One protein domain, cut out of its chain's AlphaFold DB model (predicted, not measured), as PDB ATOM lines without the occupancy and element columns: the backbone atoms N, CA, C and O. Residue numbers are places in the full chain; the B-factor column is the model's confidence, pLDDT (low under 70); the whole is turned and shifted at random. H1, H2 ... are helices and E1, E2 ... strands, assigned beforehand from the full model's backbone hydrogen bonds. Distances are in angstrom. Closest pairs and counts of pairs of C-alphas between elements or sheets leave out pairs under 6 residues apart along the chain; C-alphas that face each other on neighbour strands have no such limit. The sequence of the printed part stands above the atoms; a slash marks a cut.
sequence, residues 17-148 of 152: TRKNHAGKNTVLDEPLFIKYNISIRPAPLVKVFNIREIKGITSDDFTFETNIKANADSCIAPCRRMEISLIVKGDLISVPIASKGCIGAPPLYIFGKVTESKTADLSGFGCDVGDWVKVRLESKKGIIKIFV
ATOM      1  N   THR A  17      29.379   5.943   6.563       49.88
ATOM      2  CA  THR A  17      30.544   6.548   7.227       49.88
ATOM      3  C   THR A  17      31.845   6.103   6.556       49.88
ATOM      4  O   THR A  17      32.038   4.926   6.244       49.88
ATOM      5  N   ARG A  18      32.776   7.040   6.338       50.19
ATOM      6  CA  ARG A  18      34.148   6.757   5.885       50.19
ATOM      7  C   ARG A  18      35.135   7.187   6.965       50.19
ATOM      8  O   ARG A  18      35.278   8.381   7.228       50.19
ATOM      9  N   LYS A  19      35.831   6.221   7.573       49.56
ATOM     10  CA  LYS A  19      36.916   6.469   8.539       49.56
ATOM     11  C   LYS A  19      38.277   6.403   7.841       49.56
ATOM     12  O   LYS A  19      38.577   5.413   7.179       49.56
ATOM     13  N   ASN A  20      39.142   7.389   8.088       40.88
ATOM     14  CA  ASN A  20      40.474   7.479   7.469       40.88
ATOM     15  C   ASN A  20      41.631   6.869   8.282       40.88
ATOM     16  O   ASN A  20      42.784   7.052   7.914       40.88
ATOM     17  N   HIS A  21      41.378   6.093   9.342       37.78
ATOM     18  CA  HIS A  21      42.466   5.485  10.135       37.78
ATOM     19  C   HIS A  21      42.522   3.940  10.075       37.78
ATOM     20  O   HIS A  21      43.195   3.291  10.875       37.78
ATOM     21  N   ALA A  22      41.808   3.326   9.123       39.97
ATOM     22  CA  ALA A  22      41.915   1.888   8.824       39.97
ATOM     23  C   ALA A  22      41.497   1.499   7.386       39.97
ATOM     24  O   ALA A  22      41.346   0.314   7.103       39.97
ATOM     25  N   GLY A  23      41.239   2.468   6.495       46.09
ATOM     26  CA  GLY A  23      40.880   2.216   5.089       46.09
ATOM     27  C   GLY A  23      39.545   1.496   4.838       46.09
ATOM     28  O   GLY A  23      39.229   1.203   3.690       46.09
ATOM     29  N   LYS A  24      38.747   1.197   5.873       55.44
ATOM     30  CA  LYS A  24      37.463   0.497   5.725       55.44
ATOM     31  C   LYS A  24      36.291   1.474   5.793       55.44
ATOM     32  O   LYS A  24      36.051   2.108   6.821       55.44
ATOM     33  N   ASN A  25      35.543   1.552   4.699       63.44
ATOM     34  CA  ASN A  25      34.249   2.225   4.650       63.44
ATOM     35  C   ASN A  25      33.224   1.376   5.413       63.44
ATOM     36  O   ASN A  25      33.166   0.166   5.214       63.44
ATOM     37  N   THR A  26      32.437   1.995   6.293       69.19
ATOM     38  CA  THR A  26      31.324   1.321   6.978       69.19
ATOM     39  C   THR A  26      30.026   1.924   6.469       69.19
ATOM     40  O   THR A  26      29.714   3.083   6.748       69.19
ATOM     41  N   VAL A  27      29.301   1.132   5.687       74.69
ATOM     42  CA  VAL A  27      27.992   1.474   5.130       74.69
ATOM     43  C   VAL A  27      26.934   0.734   5.939       74.69
ATOM     44  O   VAL A  27      27.110  -0.442   6.251       74.69
ATOM     45  N   LEU A  28      25.880   1.444   6.326       76.06
ATOM     46  CA  LEU A  28      24.741   0.914   7.062       76.06
ATOM     47  C   LEU A  28      23.509   1.087   6.173       76.06
ATOM     48  O   LEU A  28      22.897   2.150   6.160       76.06
ATOM     49  N   ASP A  29      23.182   0.059   5.401       74.12
ATOM     50  CA  ASP A  29      22.131   0.085   4.384       74.12
ATOM     51  C   ASP A  29      20.971  -0.869   4.717       74.12
ATOM     52  O   ASP A  29      21.030  -1.656   5.664       74.12
ATOM     53  N   GLU A  30      19.880  -0.780   3.949       74.50
ATOM     54  CA  GLU A  30      18.697  -1.640   4.101       74.50
ATOM     55  C   GLU A  30      19.043  -3.147   4.142       74.50
ATOM     56  O   GLU A  30      18.571  -3.817   5.065       74.50
ATOM     57  N   PRO A  31      19.918  -3.690   3.267       80.00
ATOM     58  CA  PRO A  31      20.381  -5.074   3.369       80.00
ATOM     59  C   PRO A  31      20.957  -5.446   4.739       80.00
ATOM     60  O   PRO A  31      20.659  -6.524   5.261       80.00
ATOM     61  N   LEU A  32      21.759  -4.565   5.350       80.88
ATOM     62  CA  LEU A  32      22.311  -4.796   6.682       80.88
ATOM     63  C   LEU A  32      21.213  -4.833   7.753       80.88
ATOM     64  O   LEU A  32      21.231  -5.715   8.611       80.88
ATOM     65  N   PHE A  33      20.245  -3.915   7.702       82.88
ATOM     66  CA  PHE A  33      19.136  -3.903   8.661       82.88
ATOM     67  C   PHE A  33      18.238  -5.133   8.517       82.88
ATOM     68  O   PHE A  33      17.911  -5.753   9.529       82.88
ATOM     69  N   ILE A  34      17.918  -5.544   7.285       85.12
ATOM     70  CA  ILE A  34      17.143  -6.764   7.005       85.12
ATOM     71  C   ILE A  34      17.875  -7.994   7.543       85.12
ATOM     72  O   ILE A  34      17.274  -8.810   8.240       85.12
ATOM     73  N   LYS A  35      19.186  -8.104   7.290       88.94
ATOM     74  CA  LYS A  35      20.013  -9.216   7.781       88.94
ATOM     75  C   LYS A  35      19.933  -9.388   9.301       88.94
ATOM     76  O   LYS A  35      19.980 -10.516   9.782       88.94
ATOM     77  N   TYR A  36      19.831  -8.288  10.045       88.44
ATOM     78  CA  TYR A  36      19.735  -8.301  11.508       88.44
ATOM     79  C   TYR A  36      18.307  -8.110  12.035       88.44
ATOM     80  O   TYR A  36      18.127  -7.935  13.237       88.44
ATOM     81  N   ASN A  37      17.296  -8.169  11.162       89.69
ATOM     82  CA  ASN A  37      15.884  -8.027  11.512       89.69
ATOM     83  C   ASN A  37      15.567  -6.715  12.271       89.69
ATOM     84  O   ASN A  37      14.760  -6.691  13.201       89.69
ATOM     85  N   ILE A  38      16.234  -5.622  11.887       84.12
ATOM     86  CA  ILE A  38      16.052  -4.280  12.452       84.12
ATOM     87  C   ILE A  38      15.052  -3.510  11.587       84.12
ATOM     88  O   ILE A  38      15.234  -3.384  10.377       84.12
ATOM     89  N   SER A  39      14.010  -2.951  12.208       80.62
ATOM     90  CA  SER A  39      13.070  -2.082  11.495       80.62
ATOM     91  C   SER A  39      13.734  -0.769  11.076       80.62
ATOM     92  O   SER A  39      14.380  -0.096  11.879       80.62
ATOM     93  N   ILE A  40      13.506  -0.373   9.826       73.56
ATOM     94  CA  ILE A  40      13.928   0.919   9.263       73.56
ATOM     95  C   ILE A  40      12.945   2.041   9.655       73.56
ATOM     96  O   ILE A  40      13.228   3.226   9.472       73.56
ATOM     97  N   ARG A  41      11.765   1.679  10.181       74.62
ATOM     98  CA  ARG A  41      10.692   2.616  10.532       74.62
ATOM     99  C   ARG A  41      10.249   2.425  11.992       74.62
ATOM    100  O   ARG A  41       9.834   1.316  12.341       74.62
ATOM    101  N   PRO A  42      10.292   3.485  12.827       73.69
ATOM    102  CA  PRO A  42      10.898   4.801  12.554       73.69
ATOM    103  C   PRO A  42      12.411   4.681  12.293       73.69
ATOM    104  O   PRO A  42      12.989   3.639  12.587       73.69
ATOM    105  N   ALA A  43      13.044   5.720  11.729       73.00
ATOM    106  CA  ALA A  43      14.476   5.678  11.421       73.00
ATOM    107  C   ALA A  43      15.279   5.243  12.665       73.00
ATOM    108  O   ALA A  43      15.172   5.901  13.707       73.00
ATOM    109  N   PRO A  44      16.056   4.147  12.595       75.00
ATOM    110  CA  PRO A  44      16.753   3.638  13.764       75.00
ATOM    111  C   PRO A  44      17.872   4.597  14.172       75.00
ATOM    112  O   PRO A  44      18.581   5.157  13.332       75.00
ATOM    113  N   LEU A  45      18.077   4.745  15.482       77.81
ATOM    114  CA  LEU A  45      19.273   5.400  15.997       77.81
ATOM    115  C   LEU A  45      20.453   4.440  15.844       77.81
ATOM    116  O   LEU A  45      20.484   3.389  16.484       77.81
ATOM    117  N   VAL A  46      21.442   4.815  15.037       78.94
ATOM    118  CA  VAL A  46      22.636   3.991  14.828       78.94
ATOM    119  C   VAL A  46      23.870   4.673  15.398       78.94
ATOM    120  O   VAL A  46      24.114   5.853  15.158       78.94
ATOM    121  N   LYS A  47      24.674   3.910  16.145       82.69
ATOM    122  CA  LYS A  47      25.967   4.349  16.678       82.69
ATOM    123  C   LYS A  47      27.067   3.421  16.179       82.69
ATOM    124  O   LYS A  47      26.991   2.210  16.365       82.69
ATOM    125  N   VAL A  48      28.098   3.992  15.557       81.06
ATOM    126  CA  VAL A  48      29.244   3.239  15.023       81.06
ATOM    127  C   VAL A  48      30.486   3.530  15.851       81.06
ATOM    128  O   VAL A  48      31.148   4.558  15.690       81.06
ATOM    129  N   PHE A  49      30.860   2.579  16.695       80.88
ATOM    130  CA  PHE A  49      32.022   2.707  17.564       80.88
ATOM    131  C   PHE A  49      33.297   2.216  16.869       80.88
ATOM    132  O   PHE A  49      33.301   1.233  16.137       80.88
ATOM    133  N   ASN A  50      34.403   2.927  17.081       81.00
ATOM    134  CA  ASN A  50      35.751   2.400  16.864       81.00
ATOM    135  C   ASN A  50      36.567   2.802  18.086       81.00
ATOM    136  O   ASN A  50      37.166   3.874  18.097       81.00
ATOM    137  N   ILE A  51      36.491   1.981  19.129       79.62
ATOM    138  CA  ILE A  51      37.162   2.234  20.398       79.62
ATOM    139  C   ILE A  51      38.398   1.350  20.426       79.62
ATOM    140  O   ILE A  51      38.302   0.126  20.485       79.62
ATOM    141  N   ARG A  52      39.558   1.988  20.339       82.81
ATOM    142  CA  ARG A  52      40.862   1.360  20.519       82.81
ATOM    143  C   ARG A  52      41.818   2.390  21.092       82.81
ATOM    144  O   ARG A  52      41.663   3.580  20.826       82.81
ATOM    145  N   GLU A  53      42.804   1.933  21.845       81.75
ATOM    146  CA  GLU A  53      43.889   2.806  22.278       81.75
ATOM    147  C   GLU A  53      44.679   3.282  21.048       81.75
ATOM    148  O   GLU A  53      45.078   2.475  20.203       81.75
ATOM    149  N   ILE A  54      44.895   4.595  20.938       83.50
ATOM    150  CA  ILE A  54      45.784   5.184  19.936       83.50
ATOM    151  C   ILE A  54      46.976   5.770  20.688       83.50
ATOM    152  O   ILE A  54      46.863   6.792  21.361       83.50
ATOM    153  N   LYS A  55      48.114   5.076  20.617       85.38
ATOM    154  CA  LYS A  55      49.334   5.459  21.337       85.38
ATOM    155  C   LYS A  55      49.992   6.675  20.686       85.38
ATOM    156  O   LYS A  55      49.969   6.812  19.466       85.38
ATOM    157  N   GLY A  56      50.614   7.521  21.506       85.56
ATOM    158  CA  GLY A  56      51.371   8.688  21.037       85.56
ATOM    159  C   GLY A  56      50.522   9.897  20.633       85.56
ATOM    160  O   GLY A  56      51.061  10.815  20.028       85.56
ATOM    161  N   ILE A  57      49.223   9.908  20.955       86.75
ATOM    162  CA  ILE A  57      48.329  11.056  20.753       86.75
ATOM    163  C   ILE A  57      47.855  11.563  22.116       86.75
ATOM    164  O   ILE A  57      47.464  10.770  22.976       86.75
ATOM    165  N   THR A  58      47.863  12.880  22.303       87.25
ATOM    166  CA  THR A  58      47.337  13.553  23.495       87.25
ATOM    167  C   THR A  58      46.076  14.347  23.147       87.25
ATOM    168  O   THR A  58      45.786  14.616  21.983       87.25
ATOM    169  N   SER A  59      45.265  14.701  24.146       86.00
ATOM    170  CA  SER A  59      44.017  15.451  23.926       86.00
ATOM    171  C   SER A  59      44.246  16.914  23.525       86.00
ATOM    172  O   SER A  59      43.358  17.549  22.960       86.00
ATOM    173  N   ASP A  60      45.423  17.464  23.803       89.56
ATOM    174  CA  ASP A  60      45.814  18.846  23.516       89.56
ATOM    175  C   ASP A  60      46.610  19.016  22.210       89.56
ATOM    176  O   ASP A  60      46.814  20.156  21.780       89.56
ATOM    177  N   ASP A  61      47.023  17.910  21.580       91.44
ATOM    178  CA  ASP A  61      47.692  17.880  20.279       91.44
ATOM    179  C   ASP A  61      47.218  16.678  19.447       91.44
ATOM    180  O   ASP A  61      47.732  15.559  19.544       91.44
ATOM    181  N   PHE A  62      46.183  16.902  18.635       91.38
ATOM    182  CA  PHE A  62      45.685  15.893  17.706       91.38
ATOM    183  C   PHE A  62      45.017  16.507  16.479       91.38
ATOM    184  O   PHE A  62      44.528  17.638  16.477       91.38
ATOM    185  N   THR A  63      44.933  15.712  15.418       93.19
ATOM    186  CA  THR A  63      44.069  15.985  14.271       93.19
ATOM    187  C   THR A  63      43.209  14.764  13.997       93.19
ATOM    188  O   THR A  63      43.720  13.659  13.822       93.19
ATOM    189  N   PHE A  64      41.900  14.970  13.936       92.06
ATOM    190  CA  PHE A  64      40.933  13.960  13.535       92.06
ATOM    191  C   PHE A  64      40.238  14.401  12.250       92.06
ATOM    192  O   PHE A  64      39.785  15.538  12.149       92.06
ATOM    193  N   GLU A  65      40.117  13.492  11.285       92.69
ATOM    194  CA  GLU A  65      39.382  13.721  10.043       92.69
ATOM    195  C   GLU A  65      38.491  12.530   9.701       92.69
ATOM    196  O   GLU A  65      38.910  11.369   9.761       92.69
ATOM    197  N   THR A  66      37.262  12.821   9.280       89.00
ATOM    198  CA  THR A  66      36.308  11.814   8.814       89.00
ATOM    199  C   THR A  66      35.395  12.391   7.739       89.00
ATOM    200  O   THR A  66      35.181  13.602   7.682       89.00
ATOM    201  N   ASN A  67      34.824  11.519   6.906       89.06
ATOM    202  CA  ASN A  67      33.704  11.887   6.045       89.06
ATOM    203  C   ASN A  67      32.473  11.092   6.471       89.06
ATOM    204  O   ASN A  67      32.543   9.872   6.651       89.06
ATOM    205  N   ILE A  68      31.353  11.775   6.651       85.94
ATOM    206  CA  ILE A  68      30.090  11.173   7.079       85.94
ATOM    207  C   ILE A  68      28.982  11.579   6.119       85.94
ATOM    208  O   ILE A  68      29.009  12.672   5.565       85.94
ATOM    209  N   LYS A  69      28.024  10.686   5.905       84.75
ATOM    210  CA  LYS A  69      26.861  10.918   5.061       84.75
ATOM    211  C   LYS A  69      25.663  10.233   5.704       84.75
ATOM    212  O   LYS A  69      25.695   9.032   5.952       84.75
ATOM    213  N   ALA A  70      24.597  10.969   5.961       77.94
ATOM    214  CA  ALA A  70      23.319  10.409   6.372       77.94
ATOM    215  C   ALA A  70      22.351  10.501   5.195       77.94
ATOM    216  O   ALA A  70      21.560  11.441   5.081       77.94
ATOM    217  N   ASN A  71      22.400   9.487   4.330       68.56
ATOM    218  CA  ASN A  71      21.247   9.172   3.504       68.56
ATOM    219  C   ASN A  71      20.195   8.675   4.490       68.56
ATOM    220  O   ASN A  71      20.374   7.643   5.115       68.56
ATOM    221  N   ALA A  72      19.211   9.499   4.776       62.56
ATOM    222  CA  ALA A  72      17.979   9.116   5.427       62.56
ATOM    223  C   ALA A  72      16.953  10.023   4.773       62.56
ATOM    224  O   ALA A  72      17.219  11.216   4.593       62.56
ATOM    225  N   ASP A  73      15.832   9.466   4.357       64.31
ATOM    226  CA  ASP A  73      14.854  10.250   3.628       64.31
ATOM    227  C   ASP A  73      14.257  11.343   4.517       64.31
ATOM    228  O   ASP A  73      13.908  11.104   5.681       64.31
ATOM    229  N   SER A  74      14.126  12.555   3.970       59.28
ATOM    230  CA  SER A  74      13.586  13.715   4.693       59.28
ATOM    231  C   SER A  74      12.168  13.465   5.217       59.28
ATOM    232  O   SER A  74      11.795  14.013   6.254       59.28
ATOM    233  N   CYS A  75      11.409  12.586   4.558       56.66
ATOM    234  CA  CYS A  75      10.080  12.147   4.978       56.66
ATOM    235  C   CYS A  75      10.059  11.288   6.253       56.66
ATOM    236  O   CYS A  75       9.032  11.239   6.923       56.66
ATOM    237  N   ILE A  76      11.158  10.609   6.603       64.69
ATOM    238  CA  ILE A  76      11.245   9.749   7.801       64.69
ATOM    239  C   ILE A  76      12.019  10.456   8.916       64.69
ATOM    240  O   ILE A  76      11.711  10.288  10.096       64.69
ATOM    241  N   ALA A  77      13.016  11.265   8.556       69.25
ATOM    242  CA  ALA A  77      13.849  12.000   9.495       69.25
ATOM    243  C   ALA A  77      14.092  13.430   8.984       69.25
ATOM    244  O   ALA A  77      15.155  13.701   8.439       69.25
ATOM    245  N   PRO A  78      13.162  14.386   9.164       71.69
ATOM    246  CA  PRO A  78      13.358  15.763   8.688       71.69
ATOM    247  C   PRO A  78      14.569  16.430   9.363       71.69
ATOM    248  O   PRO A  78      15.403  17.071   8.717       71.69
ATOM    249  N   CYS A  79      14.734  16.183  10.665       76.62
ATOM    250  CA  CYS A  79      15.941  16.524  11.409       76.62
ATOM    251  C   CYS A  79      16.949  15.380  11.392       76.62
ATOM    252  O   CYS A  79      17.221  14.757  12.418       76.62
ATOM    253  N   ARG A  80      17.535  15.139  10.219       78.81
ATOM    254  CA  ARG A  80      18.706  14.270  10.077       78.81
ATOM    255  C   ARG A  80      19.845  14.847  10.915       78.81
ATOM    256  O   ARG A  80      20.288  15.976  10.687       78.81
ATOM    257  N   ARG A  81      20.272  14.085  11.918       83.19
ATOM    258  CA  ARG A  81      21.320  14.459  12.869       83.19
ATOM    259  C   ARG A  81      22.365  13.358  12.916       83.19
ATOM    260  O   ARG A  81      22.034  12.176  12.910       83.19
ATOM    261  N   MET A  82      23.615  13.770  12.978       87.06
ATOM    262  CA  MET A  82      24.774  12.933  13.230       87.06
ATOM    263  C   MET A  82      25.554  13.551  14.380       87.06
ATOM    264  O   MET A  82      25.560  14.766  14.564       87.06
ATOM    265  N   GLU A  83      26.227  12.707  15.141       89.56
ATOM    266  CA  GLU A  83      27.090  13.135  16.231       89.56
ATOM    267  C   GLU A  83      28.442  12.451  16.062       89.56
ATOM    268  O   GLU A  83      28.515  11.232  15.878       89.56
ATOM    269  N   ILE A  84      29.513  13.241  16.079       91.62
ATOM    270  CA  ILE A  84      30.875  12.721  16.132       91.62
ATOM    271  C   ILE A  84      31.347  12.821  17.574       91.62
ATOM    272  O   ILE A  84      31.577  13.917  18.078       91.62
ATOM    273  N   SER A  85      31.543  11.664  18.197       91.75
ATOM    274  CA  SER A  85      32.043  11.550  19.563       91.75
ATOM    275  C   SER A  85      33.495  11.057  19.554       91.75
ATOM    276  O   SER A  85      33.772   9.949  19.084       91.75
ATOM    277  N   LEU A  86      34.427  11.854  20.082       91.12
ATOM    278  CA  LEU A  86      35.805  11.445  20.361       91.12
ATOM    279  C   LEU A  86      35.972  11.233  21.865       91.12
ATOM    280  O   LEU A  86      35.871  12.177  22.646       91.12
ATOM    281  N   ILE A  87      36.244   9.989  22.256       89.62
ATOM    282  CA  ILE A  87      36.591   9.647  23.636       89.62
ATOM    283  C   ILE A  87      38.082   9.912  23.811       89.62
ATOM    284  O   ILE A  87      38.907   9.318  23.114       89.62
ATOM    285  N   VAL A  88      38.417  10.799  24.739       87.19
ATOM    286  CA  VAL A  88      39.795  11.140  25.095       87.19
ATOM    287  C   VAL A  88      40.060  10.742  26.545       87.19
ATOM    288  O   VAL A  88      39.155  10.340  27.277       87.19
ATOM    289  N   LYS A  89      41.314  10.833  26.994       84.81
ATOM    290  CA  LYS A  89      41.648  10.514  28.383       84.81
ATOM    291  C   LYS A  89      40.931  11.479  29.336       84.81
ATOM    292  O   LYS A  89      41.285  12.648  29.402       84.81
ATOM    293  N   GLY A  90      39.967  10.951  30.091       82.94
ATOM    294  CA  GLY A  90      39.246  11.680  31.136       82.94
ATOM    295  C   GLY A  90      38.099  12.568  30.650       82.94
ATOM    296  O   GLY A  90      37.498  13.232  31.486       82.94
ATOM    297  N   ASP A  91      37.779  12.584  29.350       88.75
ATOM    298  CA  ASP A  91      36.749  13.483  28.815       88.75
ATOM    299  C   ASP A  91      36.171  13.023  27.459       88.75
ATOM    300  O   ASP A  91      36.574  12.002  26.888       88.75
ATOM    301  N   LEU A  92      35.226  13.801  26.932       90.69
ATOM    302  CA  LEU A  92      34.521  13.591  25.675       90.69
ATOM    303  C   LEU A  92      34.507  14.881  24.845       90.69
ATOM    304  O   LEU A  92      34.260  15.978  25.347       90.69
ATOM    305  N   ILE A  93      34.692  14.730  23.538       93.44
ATOM    306  CA  ILE A  93      34.340  15.758  22.559       93.44
ATOM    307  C   ILE A  93      33.162  15.219  21.757       93.44
ATOM    308  O   ILE A  93      33.268  14.140  21.180       93.44
ATOM    309  N   SER A  94      32.051  15.946  21.722       94.06
ATOM    310  CA  SER A  94      30.860  15.575  20.961       94.06
ATOM    311  C   SER A  94      30.433  16.729  20.066       94.06
ATOM    312  O   SER A  94      30.028  17.786  20.553       94.06
ATOM    313  N   VAL A  95      30.566  16.531  18.755       94.50
ATOM    314  CA  VAL A  95      30.261  17.535  17.732       94.50
ATOM    315  C   VAL A  95      28.962  17.162  17.024       94.50
ATOM    316  O   VAL A  95      28.932  16.136  16.328       94.50
ATOM    317  N   PRO A  96      27.902  17.980  17.148       92.94
ATOM    318  CA  PRO A  96      26.678  17.757  16.406       92.94
ATOM    319  C   PRO A  96      26.848  18.199  14.954       92.94
ATOM    320  O   PRO A  96      27.467  19.217  14.668       92.94
ATOM    321  N   ILE A  97      26.257  17.447  14.034       91.94
ATOM    322  CA  ILE A  97      26.109  17.804  12.625       91.94
ATOM    323  C   ILE A  97      24.652  17.553  12.264       91.94
ATOM    324  O   ILE A  97      24.131  16.457  12.469       91.94
ATOM    325  N   ALA A  98      23.965  18.561  11.744       89.50
ATOM    326  CA  ALA A  98      22.539  18.452  11.469       89.50
ATOM    327  C   ALA A  98      22.155  19.147  10.166       89.50
ATOM    328  O   ALA A  98      22.856  20.044   9.694       89.50
ATOM    329  N   SER A  99      20.983  18.790   9.634       88.12
ATOM    330  CA  SER A  99      20.281  19.634   8.661       88.12
ATOM    331  C   SER A  99      20.236  21.084   9.164       88.12
ATOM    332  O   SER A  99      19.933  21.312  10.338       88.12
ATOM    333  N   LYS A 100      20.481  22.072   8.288       85.94
ATOM    334  CA  LYS A 100      20.550  23.509   8.648       85.94
ATOM    335  C   LYS A 100      19.391  23.991   9.535       85.94
ATOM    336  O   LYS A 100      19.630  24.691  10.508       85.94
ATOM    337  N   GLY A 101      18.155  23.570   9.251       85.06
ATOM    338  CA  GLY A 101      16.972  23.953  10.039       85.06
ATOM    339  C   GLY A 101      16.869  23.309  11.430       85.06
ATOM    340  O   GLY A 101      15.995  23.668  12.208       85.06
ATOM    341  N   CYS A 102      17.745  22.359  11.760       87.06
ATOM    342  CA  CYS A 102      17.672  21.548  12.974       87.06
ATOM    343  C   CYS A 102      18.874  21.723  13.908       87.06
ATOM    344  O   CYS A 102      18.898  21.087  14.965       87.06
ATOM    345  N   ILE A 103      19.859  22.555  13.538       88.69
ATOM    346  CA  ILE A 103      21.086  22.739  14.328       88.69
ATOM    347  C   ILE A 103      20.863  23.521  15.628       88.69
ATOM    348  O   ILE A 103      21.674  23.431  16.537       88.69
ATOM    349  N   GLY A 104      19.723  24.205  15.761       85.31
ATOM    350  CA  GLY A 104      19.345  24.931  16.976       85.31
ATOM    351  C   GLY A 104      19.103  24.057  18.216       85.31
ATOM    352  O   GLY A 104      18.964  24.583  19.316       85.31
ATOM    353  N   ALA A 105      18.985  22.736  18.043       82.06
ATOM    354  CA  ALA A 105      18.618  21.807  19.108       82.06
ATOM    355  C   ALA A 105      19.809  21.077  19.762       82.06
ATOM    356  O   ALA A 105      19.851  21.042  20.990       82.06
ATOM    357  N   PRO A 106      20.740  20.443  19.018       86.06
ATOM    358  CA  PRO A 106      21.798  19.661  19.649       86.06
ATOM    359  C   PRO A 106      22.949  20.547  20.175       86.06
ATOM    360  O   PRO A 106      23.457  21.388  19.431       86.06
ATOM    361  N   PRO A 107      23.396  20.347  21.428       91.56
ATOM    362  CA  PRO A 107      24.549  21.054  21.983       91.56
ATOM    363  C   PRO A 107      25.891  20.508  21.473       91.56
ATOM    364  O   PRO A 107      26.016  19.342  21.098       91.56
ATOM    365  N   LEU A 108      26.914  21.361  21.513       93.56
ATOM    366  CA  LEU A 108      28.324  21.015  21.328       93.56
ATOM    367  C   LEU A 108      28.960  20.742  22.697       93.56
ATOM    368  O   LEU A 108      28.860  21.580  23.594       93.56
ATOM    369  N   TYR A 109      29.658  19.612  22.839       94.06
ATOM    370  CA  TYR A 109      30.409  19.272  24.050       94.06
ATOM    371  C   TYR A 109      31.908  19.235  23.763       94.06
ATOM    372  O   TYR A 109      32.353  18.510  22.872       94.06
ATOM    373  N   ILE A 110      32.698  19.988  24.527       92.00
ATOM    374  CA  ILE A 110      34.162  19.968  24.452       92.00
ATOM    375  C   ILE A 110      34.723  20.049  25.865       92.00
ATOM    376  O   ILE A 110      34.549  21.068  26.528       92.00
ATOM    377  N   PHE A 111      35.430  19.011  26.300       89.50
ATOM    378  CA  PHE A 111      36.128  18.974  27.587       89.50
ATOM    379  C   PHE A 111      35.258  19.417  28.783       89.50
ATOM    380  O   PHE A 111      35.538  20.419  29.445       89.50
ATOM    381  N   GLY A 112      34.107  18.763  28.966       87.31
ATOM    382  CA  GLY A 112      33.108  19.123  29.981       87.31
ATOM    383  C   GLY A 112      32.333  20.433  29.751       87.31
ATOM    384  O   GLY A 112      31.333  20.670  30.431       87.31
ATOM    385  N   LYS A 113      32.720  21.281  28.787       90.88
ATOM    386  CA  LYS A 113      31.983  22.504  28.434       90.88
ATOM    387  C   LYS A 113      30.851  22.193  27.461       90.88
ATOM    388  O   LYS A 113      31.069  21.556  26.432       90.88
ATOM    389  N   VAL A 114      29.667  22.718  27.764       93.94
ATOM    390  CA  VAL A 114      28.477  22.648  26.908       93.94
ATOM    391  C   VAL A 114      28.258  23.999  26.236       93.94
ATOM    392  O   VAL A 114      28.210  25.028  26.910       93.94
ATOM    393  N   THR A 115      28.111  23.995  24.916       94.12
ATOM    394  CA  THR A 115      27.732  25.170  24.128       94.12
ATOM    395  C   THR A 115      26.406  24.891  23.426       94.12
ATOM    396  O   THR A 115      26.279  23.909  22.697       94.12
ATOM    397  N   GLU A 116      25.422  25.765  23.622       94.06
ATOM    398  CA  GLU A 116      24.075  25.646  23.056       94.06
ATOM    399  C   GLU A 116      23.792  26.797  22.086       94.06
ATOM    400  O   GLU A 116      24.326  27.894  22.243       94.06
ATOM    401  N   SER A 117      22.863  26.607  21.142       90.62
ATOM    402  CA  SER A 117      22.451  27.671  20.208       90.62
ATOM    403  C   SER A 117      21.801  28.886  20.878       90.62
ATOM    404  O   SER A 117      21.631  29.923  20.247       90.62
ATOM    405  N   LYS A 118      21.426  28.772  22.159       91.38
ATOM    406  CA  LYS A 118      20.933  29.894  22.970       91.38
ATOM    407  C   LYS A 118      22.048  30.853  23.390       91.38
ATOM    408  O   LYS A 118      21.764  32.005  23.693       91.38
ATOM    409  N   THR A 119      23.287  30.366  23.470       92.88
ATOM    410  CA  THR A 119      24.427  31.095  24.048       92.88
ATOM    411  C   THR A 119      25.579  31.288  23.066       92.88
ATOM    412  O   THR A 119      26.480  32.076  23.346       92.88
ATOM    413  N   ALA A 120      25.556  30.614  21.914       92.12
ATOM    414  CA  ALA A 120      26.522  30.792  20.838       92.12
ATOM    415  C   ALA A 120      25.911  30.471  19.468       92.12
ATOM    416  O   ALA A 120      24.946  29.714  19.361       92.12
ATOM    417  N   ASP A 121      26.518  30.999  18.407       90.94
ATOM    418  CA  ASP A 121      26.164  30.619  17.042       90.94
ATOM    419  C   ASP A 121      26.726  29.226  16.704       90.94
ATOM    420  O   ASP A 121      27.937  29.010  16.686       90.94
ATOM    421  N   LEU A 122      25.827  28.276  16.433       92.25
ATOM    422  CA  LEU A 122      26.153  26.915  15.992       92.25
ATOM    423  C   LEU A 122      25.853  26.694  14.498       92.25
ATOM    424  O   LEU A 122      25.913  25.565  14.014       92.25
ATOM    425  N   SER A 123      25.535  27.745  13.736       90.94
ATOM    426  CA  SER A 123      25.146  27.652  12.323       90.94
ATOM    427  C   SER A 123      26.205  26.982  11.435       90.94
ATOM    428  O   SER A 123      25.855  26.322  10.452       90.94
ATOM    429  N   GLY A 124      27.487  27.054  11.819       91.31
ATOM    430  CA  GLY A 124      28.600  26.368  11.151       91.31
ATOM    431  C   GLY A 124      28.467  24.839  11.100       91.31
ATOM    432  O   GLY A 124      28.990  24.206  10.182       91.31
ATOM    433  N   PHE A 125      27.705  24.248  12.023       92.62
ATOM    434  CA  PHE A 125      27.443  22.808  12.107       92.62
ATOM    435  C   PHE A 125      26.198  22.363  11.311       92.62
ATOM    436  O   PHE A 125      25.890  21.170  11.229       92.62
ATOM    437  N   GLY A 126      25.477  23.318  10.710       90.69
ATOM    438  CA  GLY A 126      24.345  23.072   9.823       90.69
ATOM    439  C   GLY A 126      24.783  22.834   8.373       90.69
ATOM    440  O   GLY A 126      25.326  23.730   7.715       90.69
ATOM    441  N   CYS A 127      24.496  21.656   7.819       89.44
ATOM    442  CA  CYS A 127      24.818  21.312   6.428       89.44
ATOM    443  C   CYS A 127      23.762  20.400   5.787       89.44
ATOM    444  O   CYS A 127      22.815  19.974   6.448       89.44
ATOM    445  N   ASP A 128      23.898  20.121   4.486       87.12
ATOM    446  CA  ASP A 128      23.158  19.014   3.881       87.12
ATOM    447  C   ASP A 128      23.877  17.710   4.220       87.12
ATOM    448  O   ASP A 128      24.992  17.454   3.771       87.12
ATOM    449  N   VAL A 129      23.259  16.910   5.080       81.44
ATOM    450  CA  VAL A 129      23.807  15.619   5.508       81.44
ATOM    451  C   VAL A 129      23.510  14.492   4.516       81.44
ATOM    452  O   VAL A 129      24.027  13.389   4.686       81.44
ATOM    453  N   GLY A 130      22.704  14.770   3.485       80.56
ATOM    454  CA  GLY A 130      22.487  13.896   2.335       80.56
ATOM    455  C   GLY A 130      23.653  13.890   1.349       80.56
ATOM    456  O   GLY A 130      23.659  13.058   0.450       80.56
ATOM    457  N   ASP A 131      24.649  14.755   1.545       85.06
ATOM    458  CA  ASP A 131      25.933  14.739   0.851       85.06
ATOM    459  C   ASP A 131      27.060  14.282   1.781       85.06
ATOM    460  O   ASP A 131      26.901  14.174   2.999       85.06
ATOM    461  N   TRP A 132      28.226  13.980   1.204       87.69
ATOM    462  CA  TRP A 132      29.422  13.715   2.002       87.69
ATOM    463  C   TRP A 132      29.839  14.977   2.758       87.69
ATOM    464  O   TRP A 132      30.245  15.971   2.162       87.69
ATOM    465  N   VAL A 133      29.792  14.902   4.085       90.62
ATOM    466  CA  VAL A 133      30.242  15.953   4.992       90.62
ATOM    467  C   VAL A 133      31.648  15.618   5.471       90.62
ATOM    468  O   VAL A 133      31.849  14.613   6.159       90.62
ATOM    469  N   LYS A 134      32.622  16.466   5.135       93.25
ATOM    470  CA  LYS A 134      33.979  16.375   5.681       93.25
ATOM    471  C   LYS A 134      34.017  17.083   7.027       93.25
ATOM    472  O   LYS A 134      33.760  18.284   7.094       93.25
ATOM    473  N   VAL A 135      34.396  16.362   8.076       93.44
ATOM    474  CA  VAL A 135      34.599  16.932   9.410       93.44
ATOM    475  C   VAL A 135      36.057  16.778   9.812       93.44
ATOM    476  O   VAL A 135      36.629  15.691   9.696       93.44
ATOM    477  N   ARG A 136      36.652  17.877  10.278       94.88
ATOM    478  CA  ARG A 136      38.023  17.926  10.788       94.88
ATOM    479  C   ARG A 136      38.046  18.610  12.147       94.88
ATOM    480  O   ARG A 136      37.494  19.694  12.294       94.88
ATOM    481  N   LEU A 137      38.687  17.982  13.123       94.69
ATOM    482  CA  LEU A 137      38.959  18.556  14.436       94.69
ATOM    483  C   LEU A 137      40.472  18.688  14.589       94.69
ATOM    484  O   LEU A 137      41.195  17.714  14.387       94.69
ATOM    485  N   GLU A 138      40.936  19.876  14.956       95.06
ATOM    486  CA  GLU A 138      42.337  20.144  15.275       95.06
ATOM    487  C   GLU A 138      42.437  20.635  16.712       95.06
ATOM    488  O   GLU A 138      41.921  21.705  17.022       95.06
ATOM    489  N   SER A 139      43.115  19.879  17.570       93.56
ATOM    490  CA  SER A 139      43.514  20.331  18.900       93.56
ATOM    491  C   SER A 139      44.982  20.719  18.853       93.56
ATOM    492  O   SER A 139      45.808  19.910  18.436       93.56
ATOM    493  N   LYS A 140      45.303  21.958  19.229       93.62
ATOM    494  CA  LYS A 140      46.682  22.432  19.394       93.62
ATOM    495  C   LYS A 140      46.773  23.325  20.617       93.62
ATOM    496  O   LYS A 140      46.099  24.354  20.678       93.62
ATOM    497  N   LYS A 141      47.646  22.966  21.562       89.94
ATOM    498  CA  LYS A 141      47.864  23.713  22.815       89.94
ATOM    499  C   LYS A 141      46.552  23.955  23.578       89.94
ATOM    500  O   LYS A 141      46.307  25.051  24.074       89.94
ATOM    501  N   GLY A 142      45.679  22.945  23.601       83.12
ATOM    502  CA  GLY A 142      44.383  23.001  24.287       83.12
ATOM    503  C   GLY A 142      43.296  23.821  23.579       83.12
ATOM    504  O   GLY A 142      42.187  23.923  24.097       83.12
ATOM    505  N   ILE A 143      43.570  24.383  22.398       90.31
ATOM    506  CA  ILE A 143      42.560  25.040  21.561       90.31
ATOM    507  C   ILE A 143      42.074  24.043  20.517       90.31
ATOM    508  O   ILE A 143      42.874  23.543  19.726       90.31
ATOM    509  N   ILE A 144      40.762  23.810  20.482       92.69
ATOM    510  CA  ILE A 144      40.118  22.994  19.451       92.69
ATOM    511  C   ILE A 144      39.494  23.890  18.387       92.69
ATOM    512  O   ILE A 144      38.676  24.758  18.691       92.69
ATOM    513  N   LYS A 145      39.844  23.631  17.128       95.00
ATOM    514  CA  LYS A 145      39.160  24.154  15.944       95.00
ATOM    515  C   LYS A 145      38.373  23.034  15.285       95.00
ATOM    516  O   LYS A 145      38.888  21.926  15.122       95.00
ATOM    517  N   ILE A 146      37.136  23.326  14.903       95.12
ATOM    518  CA  ILE A 146      36.245  22.363  14.261       95.12
ATOM    519  C   ILE A 146      35.883  22.898  12.889       95.12
ATOM    520  O   ILE A 146      35.378  24.008  12.773       95.12
ATOM    521  N   PHE A 147      36.114  22.090  11.861       95.50
ATOM    522  CA  PHE A 147      35.805  22.431  10.486       95.50
ATOM    523  C   PHE A 147      34.742  21.489   9.929       95.50
ATOM    524  O   PHE A 147      34.907  20.265   9.974       95.50
ATOM    525  N   VAL A 148      33.698  22.060   9.334       94.31
ATOM    526  CA  VAL A 148      32.645  21.344   8.603       94.31
ATOM    527  C   VAL A 148      32.678  21.797   7.148       94.31
ATOM    528  O   VAL A 148      32.443  22.964   6.829       94.31
TER     529      VAL A 148
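AT A GLANCE: This is residues 17 to 148 of the 152 residues of an uncharacterized protein of Pedobacter terrae (UniProt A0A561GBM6). Two antiparallel sheets lie partly face to face with their long strands running nearly in line, as a small sandwich: E3, E8 and E9 lie over E4, E5 and E6, with no pair of C-alphas within 8 A between the sheets. The short hairpin E1 and E2 extends the first sheet past E3, the small helix H1 sits far out at one end of the longest axis, and the long link from H1 to E3 runs back past the free edge of E4. The printed part has 132 residues with one named helix and nine named strands, in the order E1 E2 H1 E3 E4 E5 E6 E7 E8 E9; the sheets run E2 E1 E3 E8 E9 and E4 E5 E6 E7. The class is mostly strand, though under half of the residues, 57 of 132, are in named elements. The whole is compact, with a radius of gyration of the C-alphas of 15.6 A and spans of 45 by 36 by 23 A.

HOW THE PARTS SIT: E1, residues 17 to 19, and E2, residues 25 to 27, form a hairpin, with N 17 and O 26 2.9 A apart, within hydrogen-bond range. H1, residues 30 to 35, is not on either sheet; each of its O i to N i+4 pairs is within hydrogen-bond range. E3, residues 61 to 69, is the antiparallel neighbour of E1, with N 18 and O 67 at 2.9 A. E2, H1 and E3 make a split strand-helix-strand unit, two strands running the same way with E1 between them in the sheet, and its crossover is right-handed. E4, residues 81 to 88, is near E3, and their closest C-alphas are 8.3 A apart. E4, E5 at residues 91 to 98, E6 at 108 to 110 and E7 at 113 to 115 form a meander, each strand the antiparallel neighbour of the one before. Across these pairs, N 84 and O 95 are 3.0 A apart, N 94 and O 109 2.8 A, and N 108 and O 115 2.9 A. E8, residues 133 to 140, is antiparallel to E3 at 171 degrees, with N 64 and O 137 at 2.9 A. E8 is also near E5 of the other sheet. E9, residues 143 to 148, forms a hairpin with E8, with N 145 and O 138 at 2.8 A. E9 is only just apart from E6, with closest C-alphas 8.3 A apart, and only just apart from E5, at 8.4 A. The edge strands are E2 and E9 in one sheet, E4 and E7 in the other.

IN THESE COORDINATES: E1 begins at C-alpha 17, (30.544, 6.548, 7.227), and is 6.5 A long; E2 is 6.3 A and H1 8.5 A. E3, the longest strand with 9 residues, spans 26.7 A from C-alpha 61 at (47.692, 17.880, 20.279). E4 spans 22.4 A and E5 23.0 A, E6 6.7 A and E7 6.6 A. E8 spans 22.8 A, and E9, 16.7 A long, ends at C-alpha 148, (32.645, 21.344, 8.603).

THE WHOLE: The two C-alphas farthest apart are those of Asn 37 and Lys 141, at 46.5 A. The printed part has no cut. The long links are H1 to E3 with 25 residues, E7 to E8 with 17 and E3 to E4 with 11. The mean pLDDT of the printed part is 83.0, and the model's confidence is under 70 at residues 17 to 26 and 71 to 77.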